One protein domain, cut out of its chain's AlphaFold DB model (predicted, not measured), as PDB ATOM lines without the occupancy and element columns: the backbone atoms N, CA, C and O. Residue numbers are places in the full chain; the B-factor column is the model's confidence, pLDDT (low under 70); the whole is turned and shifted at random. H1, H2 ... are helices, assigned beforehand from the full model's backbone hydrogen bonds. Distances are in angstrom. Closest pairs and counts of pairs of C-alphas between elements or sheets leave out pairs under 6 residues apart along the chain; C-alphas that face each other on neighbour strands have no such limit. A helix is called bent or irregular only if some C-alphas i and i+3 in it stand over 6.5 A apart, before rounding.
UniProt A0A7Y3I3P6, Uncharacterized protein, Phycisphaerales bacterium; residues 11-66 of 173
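AT A GLANCE: This is residues 11 to 66 of the 173 residues of an uncharacterized protein of Phycisphaerales bacterium (UniProt A0A7Y3I3P6). Two long helices, H1 and then H2, form the two arms of a wide V, joined at its corner by a tight link. No further part fills the space between the arms. The printed part has 56 residues, with two named helices in the order H1, H2 and no named strand, and its class is all helix. The whole is extended, with a radius of gyration of the C-alphas of 19.8 A, and flat, spanning 58 by 31 by 11 A.

IN THESE COORDINATES: Find C-alpha 11 at (5.527, -36.618, -43.102), where H1 begins; H1 holds residues 11 to 32 and is 31.6 A long from first to last C-alpha. Along it y rises, until you reach C-alpha 32 at (22.329, -9.917, -45.142). After the four link residues 33 to 36, look at C-alpha 37 at (16.393, -1.408, -38.271), where H2 begins. H2 holds residues 37 to 64, is 40.8 A long, and runs toward lower x to C-alpha 64 at (-17.311, 17.124, -51.794). Neither helix is bent.

HOW THE PARTS SIT: Compare the C-alphas of H1 with those of H2 and you will find the helices apart, with no C-alpha of the one within 8 A of the other. Residues 11 to 66 stand free: no C-alpha 8 or more residues away along the chain comes within 10 A. In H2 every O i to N i+4 pair is within hydrogen-bond range; in H1 17 of 18 are.

THE WHOLE: The C-alphas farthest apart are those of Pro 11 and Trp 64, 59.0 A. The printed part has no cut, and its one link between helices is tight. The B-factor column gives a mean pLDDT of 73.5 for the printed part; look for values under 70 at residues 11 to 17, 23, 27, 29 to 35, 38 and 66.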
ATOM      1  N   PRO A  11       5.595 -37.455 -41.902       59.53
ATOM      2  CA  PRO A  11       5.527 -36.618 -43.102       59.53
ATOM      3  C   PRO A  11       5.043 -35.187 -42.810       59.53
ATOM      4  O   PRO A  11       5.561 -34.251 -43.414       59.53
ATOM      5  N   GLU A  12       4.153 -34.986 -41.831       61.25
ATOM      6  CA  GLU A  12       3.675 -33.646 -41.439       61.25
ATOM      7  C   GLU A  12       4.789 -32.763 -40.852       61.25
ATOM      8  O   GLU A  12       4.844 -31.556 -41.099       61.25
ATOM      9  N   LEU A  13       5.747 -33.363 -40.138       58.09
ATOM     10  CA  LEU A  13       6.889 -32.645 -39.568       58.09
ATOM     11  C   LEU A  13       7.839 -32.114 -40.653       58.09
ATOM     12  O   LEU A  13       8.375 -31.018 -40.493       58.09
ATOM     13  N   ARG A  14       7.984 -32.806 -41.796       60.75
ATOM     14  CA  ARG A  14       8.787 -32.304 -42.931       60.75
ATOM     15  C   ARG A  14       8.182 -31.065 -43.565       60.75
ATOM     16  O   ARG A  14       8.915 -30.191 -44.025       60.75
ATOM     17  N   GLU A  15       6.859 -30.983 -43.618       66.94
ATOM     18  CA  GLU A  15       6.194 -29.845 -44.240       66.94
ATOM     19  C   GLU A  15       6.352 -28.588 -43.377       66.94
ATOM     20  O   GLU A  15       6.717 -27.521 -43.888       66.94
ATOM     21  N   VAL A  16       6.221 -28.746 -42.057       67.94
ATOM     22  CA  VAL A  16       6.508 -27.701 -41.068       67.94
ATOM     23  C   VAL A  16       7.981 -27.292 -41.125       67.94
ATOM     24  O   VAL A  16       8.276 -26.102 -41.249       67.94
ATOM     25  N   GLU A  17       8.912 -28.245 -41.133       69.12
ATOM     26  CA  GLU A  17      10.351 -27.966 -41.180       69.12
ATOM     27  C   GLU A  17      10.762 -27.278 -42.494       69.12
ATOM     28  O   GLU A  17      11.498 -26.295 -42.471       69.12
ATOM     29  N   SER A  18      10.173 -27.658 -43.635       70.44
ATOM     30  CA  SER A  18      10.387 -26.974 -44.923       70.44
ATOM     31  C   SER A  18       9.868 -25.529 -44.936       70.44
ATOM     32  O   SER A  18      10.408 -24.661 -45.633       70.44
ATOM     33  N   ARG A  19       8.783 -25.252 -44.201       70.38
ATOM     34  CA  ARG A  19       8.210 -23.910 -44.069       70.38
ATOM     35  C   ARG A  19       9.100 -23.055 -43.168       70.38
ATOM     36  O   ARG A  19       9.385 -21.909 -43.514       70.38
ATOM     37  N   TRP A  20       9.616 -23.636 -42.086       72.19
ATOM     38  CA  TRP A  20      10.589 -22.997 -41.201       72.19
ATOM     39  C   TRP A  20      11.927 -22.722 -41.889       72.19
ATOM     40  O   TRP A  20      12.458 -21.622 -41.737       72.19
ATOM     41  N   GLU A  21      12.450 -23.648 -42.694       74.81
ATOM     42  CA  GLU A  21      13.720 -23.458 -43.405       74.81
ATOM     43  C   GLU A  21      13.604 -22.358 -44.471       74.81
ATOM     44  O   GLU A  21      14.482 -21.497 -44.568       74.81
ATOM     45  N   ARG A  22      12.471 -22.290 -45.190       73.25
ATOM     46  CA  ARG A  22      12.155 -21.172 -46.101       73.25
ATOM     47  C   ARG A  22      12.113 -19.832 -45.371       73.25
ATOM     48  O   ARG A  22      12.718 -18.865 -45.834       73.25
ATOM     49  N   HIS A  23      11.470 -19.784 -44.207       69.00
ATOM     50  CA  HIS A  23      11.415 -18.576 -43.384       69.00
ATOM     51  C   HIS A  23      12.802 -18.169 -42.871       69.00
ATOM     52  O   HIS A  23      13.133 -16.988 -42.827       69.00
ATOM     53  N   ARG A  24      13.646 -19.145 -42.526       75.44
ATOM     54  CA  ARG A  24      15.003 -18.926 -42.017       75.44
ATOM     55  C   ARG A  24      15.951 -18.427 -43.113       75.44
ATOM     56  O   ARG A  24      16.770 -17.552 -42.839       75.44
ATOM     57  N   ILE A  25      15.824 -18.935 -44.342       76.06
ATOM     58  CA  ILE A  25      16.552 -18.438 -45.522       76.06
ATOM     59  C   ILE A  25      16.115 -17.009 -45.846       76.06
ATOM     60  O   ILE A  25      16.972 -16.146 -46.034       76.06
ATOM     61  N   TRP A  26      14.807 -16.738 -45.821       72.62
ATOM     62  CA  TRP A  26      14.272 -15.392 -46.020       72.62
ATOM     63  C   TRP A  26      14.779 -14.424 -44.946       72.62
ATOM     64  O   TRP A  26      15.264 -13.347 -45.274       72.62
ATOM     65  N   TRP A  27      14.799 -14.842 -43.675       67.06
ATOM     66  CA  TRP A  27      15.375 -14.054 -42.582       67.06
ATOM     67  C   TRP A  27      16.873 -13.803 -42.808       67.06
ATOM     68  O   TRP A  27      17.340 -12.677 -42.688       67.06
ATOM     69  N   ARG A  28      17.666 -14.814 -43.180       70.25
ATOM     70  CA  ARG A  28      19.101 -14.602 -43.446       70.25
ATOM     71  C   ARG A  28      19.336 -13.648 -44.616       70.25
ATOM     72  O   ARG A  28      20.182 -12.775 -44.467       70.25
ATOM     73  N   ALA A  29      18.566 -13.764 -45.699       60.50
ATOM     74  CA  ALA A  29      18.601 -12.828 -46.824       60.50
ATOM     75  C   ALA A  29      18.194 -11.404 -46.397       60.50
ATOM     76  O   ALA A  29      18.836 -10.426 -46.771       60.50
ATOM     77  N   PHE A  30      17.181 -11.294 -45.538       58.00
ATOM     78  CA  PHE A  30      16.705 -10.043 -44.948       58.00
ATOM     79  C   PHE A  30      17.767  -9.375 -44.059       58.00
ATOM     80  O   PHE A  30      17.966  -8.164 -44.116       58.00
ATOM     81  N   ARG A  31      18.507 -10.165 -43.270       61.00
ATOM     82  CA  ARG A  31      19.601  -9.680 -42.413       61.00
ATOM     83  C   ARG A  31      20.865  -9.359 -43.219       61.00
ATOM     84  O   ARG A  31      21.553  -8.397 -42.894       61.00
ATOM     85  N   SER A  32      21.170 -10.137 -44.263       57.94
ATOM     86  CA  SER A  32      22.329  -9.917 -45.142       57.94
ATOM     87  C   SER A  32      22.134  -8.749 -46.103       57.94
ATOM     88  O   SER A  32      23.117  -8.144 -46.514       57.94
ATOM     89  N   ALA A  33      20.885  -8.401 -46.426       53.84
ATOM     90  CA  ALA A  33      20.550  -7.180 -47.153       53.84
ATOM     91  C   ALA A  33      20.861  -5.901 -46.350       53.84
ATOM     92  O   ALA A  33      20.732  -4.807 -46.886       53.84
ATOM     93  N   GLY A  34      21.286  -6.018 -45.082       48.28
ATOM     94  CA  GLY A  34      21.825  -4.889 -44.325       48.28
ATOM     95  C   GLY A  34      20.821  -3.754 -44.128       48.28
ATOM     96  O   GLY A  34      21.226  -2.605 -43.980       48.28
ATOM     97  N   GLY A  35      19.520  -4.057 -44.146       58.91
ATOM     98  CA  GLY A  35      18.483  -3.085 -43.832       58.91
ATOM     99  C   GLY A  35      18.566  -2.748 -42.352       58.91
ATOM    100  O   GLY A  35      17.982  -3.451 -41.529       58.91
ATOM    101  N   ASP A  36      19.339  -1.712 -42.025       74.94
ATOM    102  CA  ASP A  36      19.407  -1.098 -40.702       74.94
ATOM    103  C   ASP A  36      17.979  -1.009 -40.134       74.94
ATOM    104  O   ASP A  36      17.052  -0.624 -40.848       74.94
ATOM    105  N   VAL A  37      17.747  -1.399 -38.877       75.69
ATOM    106  CA  VAL A  37      16.393  -1.408 -38.271       75.69
ATOM    107  C   VAL A  37      15.716  -0.039 -38.434       75.69
ATOM    108  O   VAL A  37      14.502   0.061 -38.603       75.69
ATOM    109  N   ARG A  38      16.533   1.016 -38.485       68.56
ATOM    110  CA  ARG A  38      16.142   2.390 -38.801       68.56
ATOM    111  C   ARG A  38      15.499   2.545 -40.178       68.56
ATOM    112  O   ARG A  38      14.495   3.238 -40.277       68.56
ATOM    113  N   PHE A  39      16.023   1.884 -41.209       75.25
ATOM    114  CA  PHE A  39      15.433   1.874 -42.549       75.25
ATOM    115  C   PHE A  39      14.016   1.298 -42.521       75.25
ATOM    116  O   PHE A  39      13.104   1.882 -43.096       75.25
ATOM    117  N   TRP A  40      13.809   0.197 -41.797       75.19
ATOM    118  CA  TRP A  40      12.500  -0.449 -41.704       75.19
ATOM    119  C   TRP A  40      11.492   0.353 -40.893       75.19
ATOM    120  O   TRP A  40      10.352   0.499 -41.327       75.19
ATOM    121  N   ILE A  41      11.909   0.921 -39.759       79.25
ATOM    122  CA  ILE A  41      11.066   1.843 -38.987       79.25
ATOM    123  C   ILE A  41      10.663   3.029 -39.868       79.25
ATOM    124  O   ILE A  41       9.491   3.396 -39.909       79.25
ATOM    125  N   PHE A  42      11.605   3.591 -40.626       71.31
ATOM    126  CA  PHE A  42      11.337   4.732 -41.492       71.31
ATOM    127  C   PHE A  42      10.413   4.371 -42.665       71.31
ATOM    128  O   PHE A  42       9.446   5.083 -42.921       71.31
ATOM    129  N   ALA A  43      10.644   3.237 -43.333       78.06
ATOM    130  CA  ALA A  43       9.779   2.733 -44.400       78.06
ATOM    131  C   ALA A  43       8.353   2.454 -43.898       78.06
ATOM    132  O   ALA A  43       7.379   2.773 -44.578       78.06
ATOM    133  N   PHE A  44       8.227   1.908 -42.689       81.88
ATOM    134  CA  PHE A  44       6.939   1.638 -42.059       81.88
ATOM    135  C   PHE A  44       6.179   2.927 -41.723       81.88
ATOM    136  O   PHE A  44       5.006   3.058 -42.071       81.88
ATOM    137  N   VAL A  45       6.850   3.915 -41.120       82.19
ATOM    138  CA  VAL A  45       6.261   5.240 -40.857       82.19
ATOM    139  C   VAL A  45       5.827   5.902 -42.166       82.19
ATOM    140  O   VAL A  45       4.711   6.411 -42.254       82.19
ATOM    141  N   GLN A  46       6.652   5.827 -43.213       79.00
ATOM    142  CA  GLN A  46       6.323   6.382 -44.525       79.00
ATOM    143  C   GLN A  46       5.085   5.713 -45.139       79.00
ATOM    144  O   GLN A  46       4.218   6.400 -45.681       79.00
ATOM    145  N   ALA A  47       4.965   4.387 -45.020       82.00
ATOM    146  CA  ALA A  47       3.794   3.651 -45.483       82.00
ATOM    147  C   ALA A  47       2.520   4.094 -44.746       82.00
ATOM    148  O   ALA A  47       1.495   4.320 -45.387       82.00
ATOM    149  N   ILE A  48       2.588   4.295 -43.425       85.25
ATOM    150  CA  ILE A  48       1.455   4.807 -42.639       85.25
ATOM    151  C   ILE A  48       1.053   6.207 -43.104       85.25
ATOM    152  O   ILE A  48      -0.137   6.467 -43.282       85.25
ATOM    153  N   VAL A  49       2.018   7.102 -43.327       84.25
ATOM    154  CA  VAL A  49       1.740   8.468 -43.797       84.25
ATOM    155  C   VAL A  49       1.072   8.441 -45.173       84.25
ATOM    156  O   VAL A  49       0.064   9.118 -45.365       84.25
ATOM    157  N   LEU A  50       1.568   7.623 -46.107       83.00
ATOM    158  CA  LEU A  50       0.983   7.484 -47.444       83.00
ATOM    159  C   LEU A  50      -0.436   6.912 -47.397       83.00
ATOM    160  O   LEU A  50      -1.330   7.441 -48.056       83.00
ATOM    161  N   LEU A  51      -0.665   5.872 -46.592       84.88
ATOM    162  CA  LEU A  51      -1.996   5.286 -46.417       84.88
ATOM    163  C   LEU A  51      -2.968   6.276 -45.768       84.88
ATOM    164  O   LEU A  51      -4.110   6.394 -46.213       84.88
ATOM    165  N   SER A  52      -2.509   7.025 -44.765       83.44
ATOM    166  CA  SER A  52      -3.308   8.055 -44.093       83.44
ATOM    167  C   SER A  52      -3.663   9.187 -45.054       83.44
ATOM    168  O   SER A  52      -4.820   9.593 -45.133       83.44
ATOM    169  N   TRP A  53      -2.695   9.656 -45.846       82.94
ATOM    170  CA  TRP A  53      -2.917  10.662 -46.883       82.94
ATOM    171  C   TRP A  53      -3.929  10.189 -47.931       82.94
ATOM    172  O   TRP A  53      -4.848  10.930 -48.294       82.94
ATOM    173  N   LEU A  54      -3.797   8.943 -48.395       83.69
ATOM    174  CA  LEU A  54      -4.717   8.345 -49.358       83.69
ATOM    175  C   LEU A  54      -6.136   8.261 -48.780       83.69
ATOM    176  O   LEU A  54      -7.089   8.660 -49.445       83.69
ATOM    177  N   ALA A  55      -6.274   7.826 -47.525       84.94
ATOM    178  CA  ALA A  55      -7.558   7.762 -46.834       84.94
ATOM    179  C   ALA A  55      -8.210   9.149 -46.681       84.94
ATOM    180  O   ALA A  55      -9.392   9.309 -46.989       84.94
ATOM    181  N   VAL A  56      -7.440  10.169 -46.284       84.56
ATOM    182  CA  VAL A  56      -7.925  11.557 -46.175       84.56
ATOM    183  C   VAL A  56      -8.348  12.099 -47.542       84.56
ATOM    184  O   VAL A  56      -9.417  12.693 -47.667       84.56
ATOM    185  N   SER A  57      -7.563  11.835 -48.585       77.75
ATOM    186  CA  SER A  57      -7.876  12.259 -49.954       77.75
ATOM    187  C   SER A  57      -9.179  11.626 -50.452       77.75
ATOM    188  O   SER A  57     -10.041  12.317 -50.992       77.75
ATOM    189  N   GLN A  58      -9.365  10.323 -50.214       81.06
ATOM    190  CA  GLN A  58     -10.607   9.607 -50.531       81.06
ATOM    191  C   GLN A  58     -11.807  10.173 -49.766       81.06
ATOM    192  O   GLN A  58     -12.884  10.345 -50.339       81.06
ATOM    193  N   PHE A  59     -11.629  10.486 -48.481       85.81
ATOM    194  CA  PHE A  59     -12.679  11.068 -47.651       85.81
ATOM    195  C   PHE A  59     -13.106  12.452 -48.154       85.81
ATOM    196  O   PHE A  59     -14.302  12.715 -48.286       85.81
ATOM    197  N   ILE A  60     -12.145  13.314 -48.490       80.94
ATOM    198  CA  ILE A  60     -12.415  14.643 -49.049       80.94
ATOM    199  C   ILE A  60     -13.131  14.510 -50.398       80.94
ATOM    200  O   ILE A  60     -14.176  15.129 -50.590       80.94
ATOM    201  N   MET A  61     -12.648  13.650 -51.299       78.25
ATOM    202  CA  MET A  61     -13.310  13.428 -52.592       78.25
ATOM    203  C   MET A  61     -14.755  12.934 -52.421       78.25
ATOM    204  O   MET A  61     -15.661  13.463 -53.064       78.25
ATOM    205  N   ARG A  62     -15.004  11.997 -51.492       81.56
ATOM    206  CA  ARG A  62     -16.364  11.526 -51.173       81.56
ATOM    207  C   ARG A  62     -17.253  12.619 -50.592       81.56
ATOM    208  O   ARG A  62     -18.429  12.676 -50.934       81.56
ATOM    209  N   ARG A  63     -16.723  13.463 -49.704       85.94
ATOM    210  CA  ARG A  63     -17.523  14.488 -49.022       85.94
ATOM    211  C   ARG A  63     -17.927  15.639 -49.941       85.94
ATOM    212  O   ARG A  63     -18.993  16.210 -49.740       85.94
ATOM    213  N   TRP A  64     -17.098  15.965 -50.925       82.00
ATOM    214  CA  TRP A  64     -17.311  17.124 -51.794       82.00
ATOM    215  C   TRP A  64     -17.863  16.773 -53.179       82.00
ATOM    216  O   TRP A  64     -18.090  17.674 -53.979       82.00
ATOM    217  N   GLY A  65     -18.072  15.487 -53.489       77.75
ATOM    218  CA  GLY A  65     -18.590  15.057 -54.795       77.75
ATOM    219  C   GLY A  65     -17.678  15.425 -55.974       77.75
ATOM    220  O   GLY A  65     -18.106  15.379 -57.125       77.75
ATOM    221  N   LEU A  66     -16.425  15.798 -55.694       68.94
ATOM    222  CA  LEU A  66     -15.424  16.136 -56.696       68.94
ATOM    223  C   LEU A  66     -14.983  14.837 -57.371       68.94
ATOM    224  O   LEU A  66     -14.264  14.026 -56.786       68.94
TER     225      LEU A  66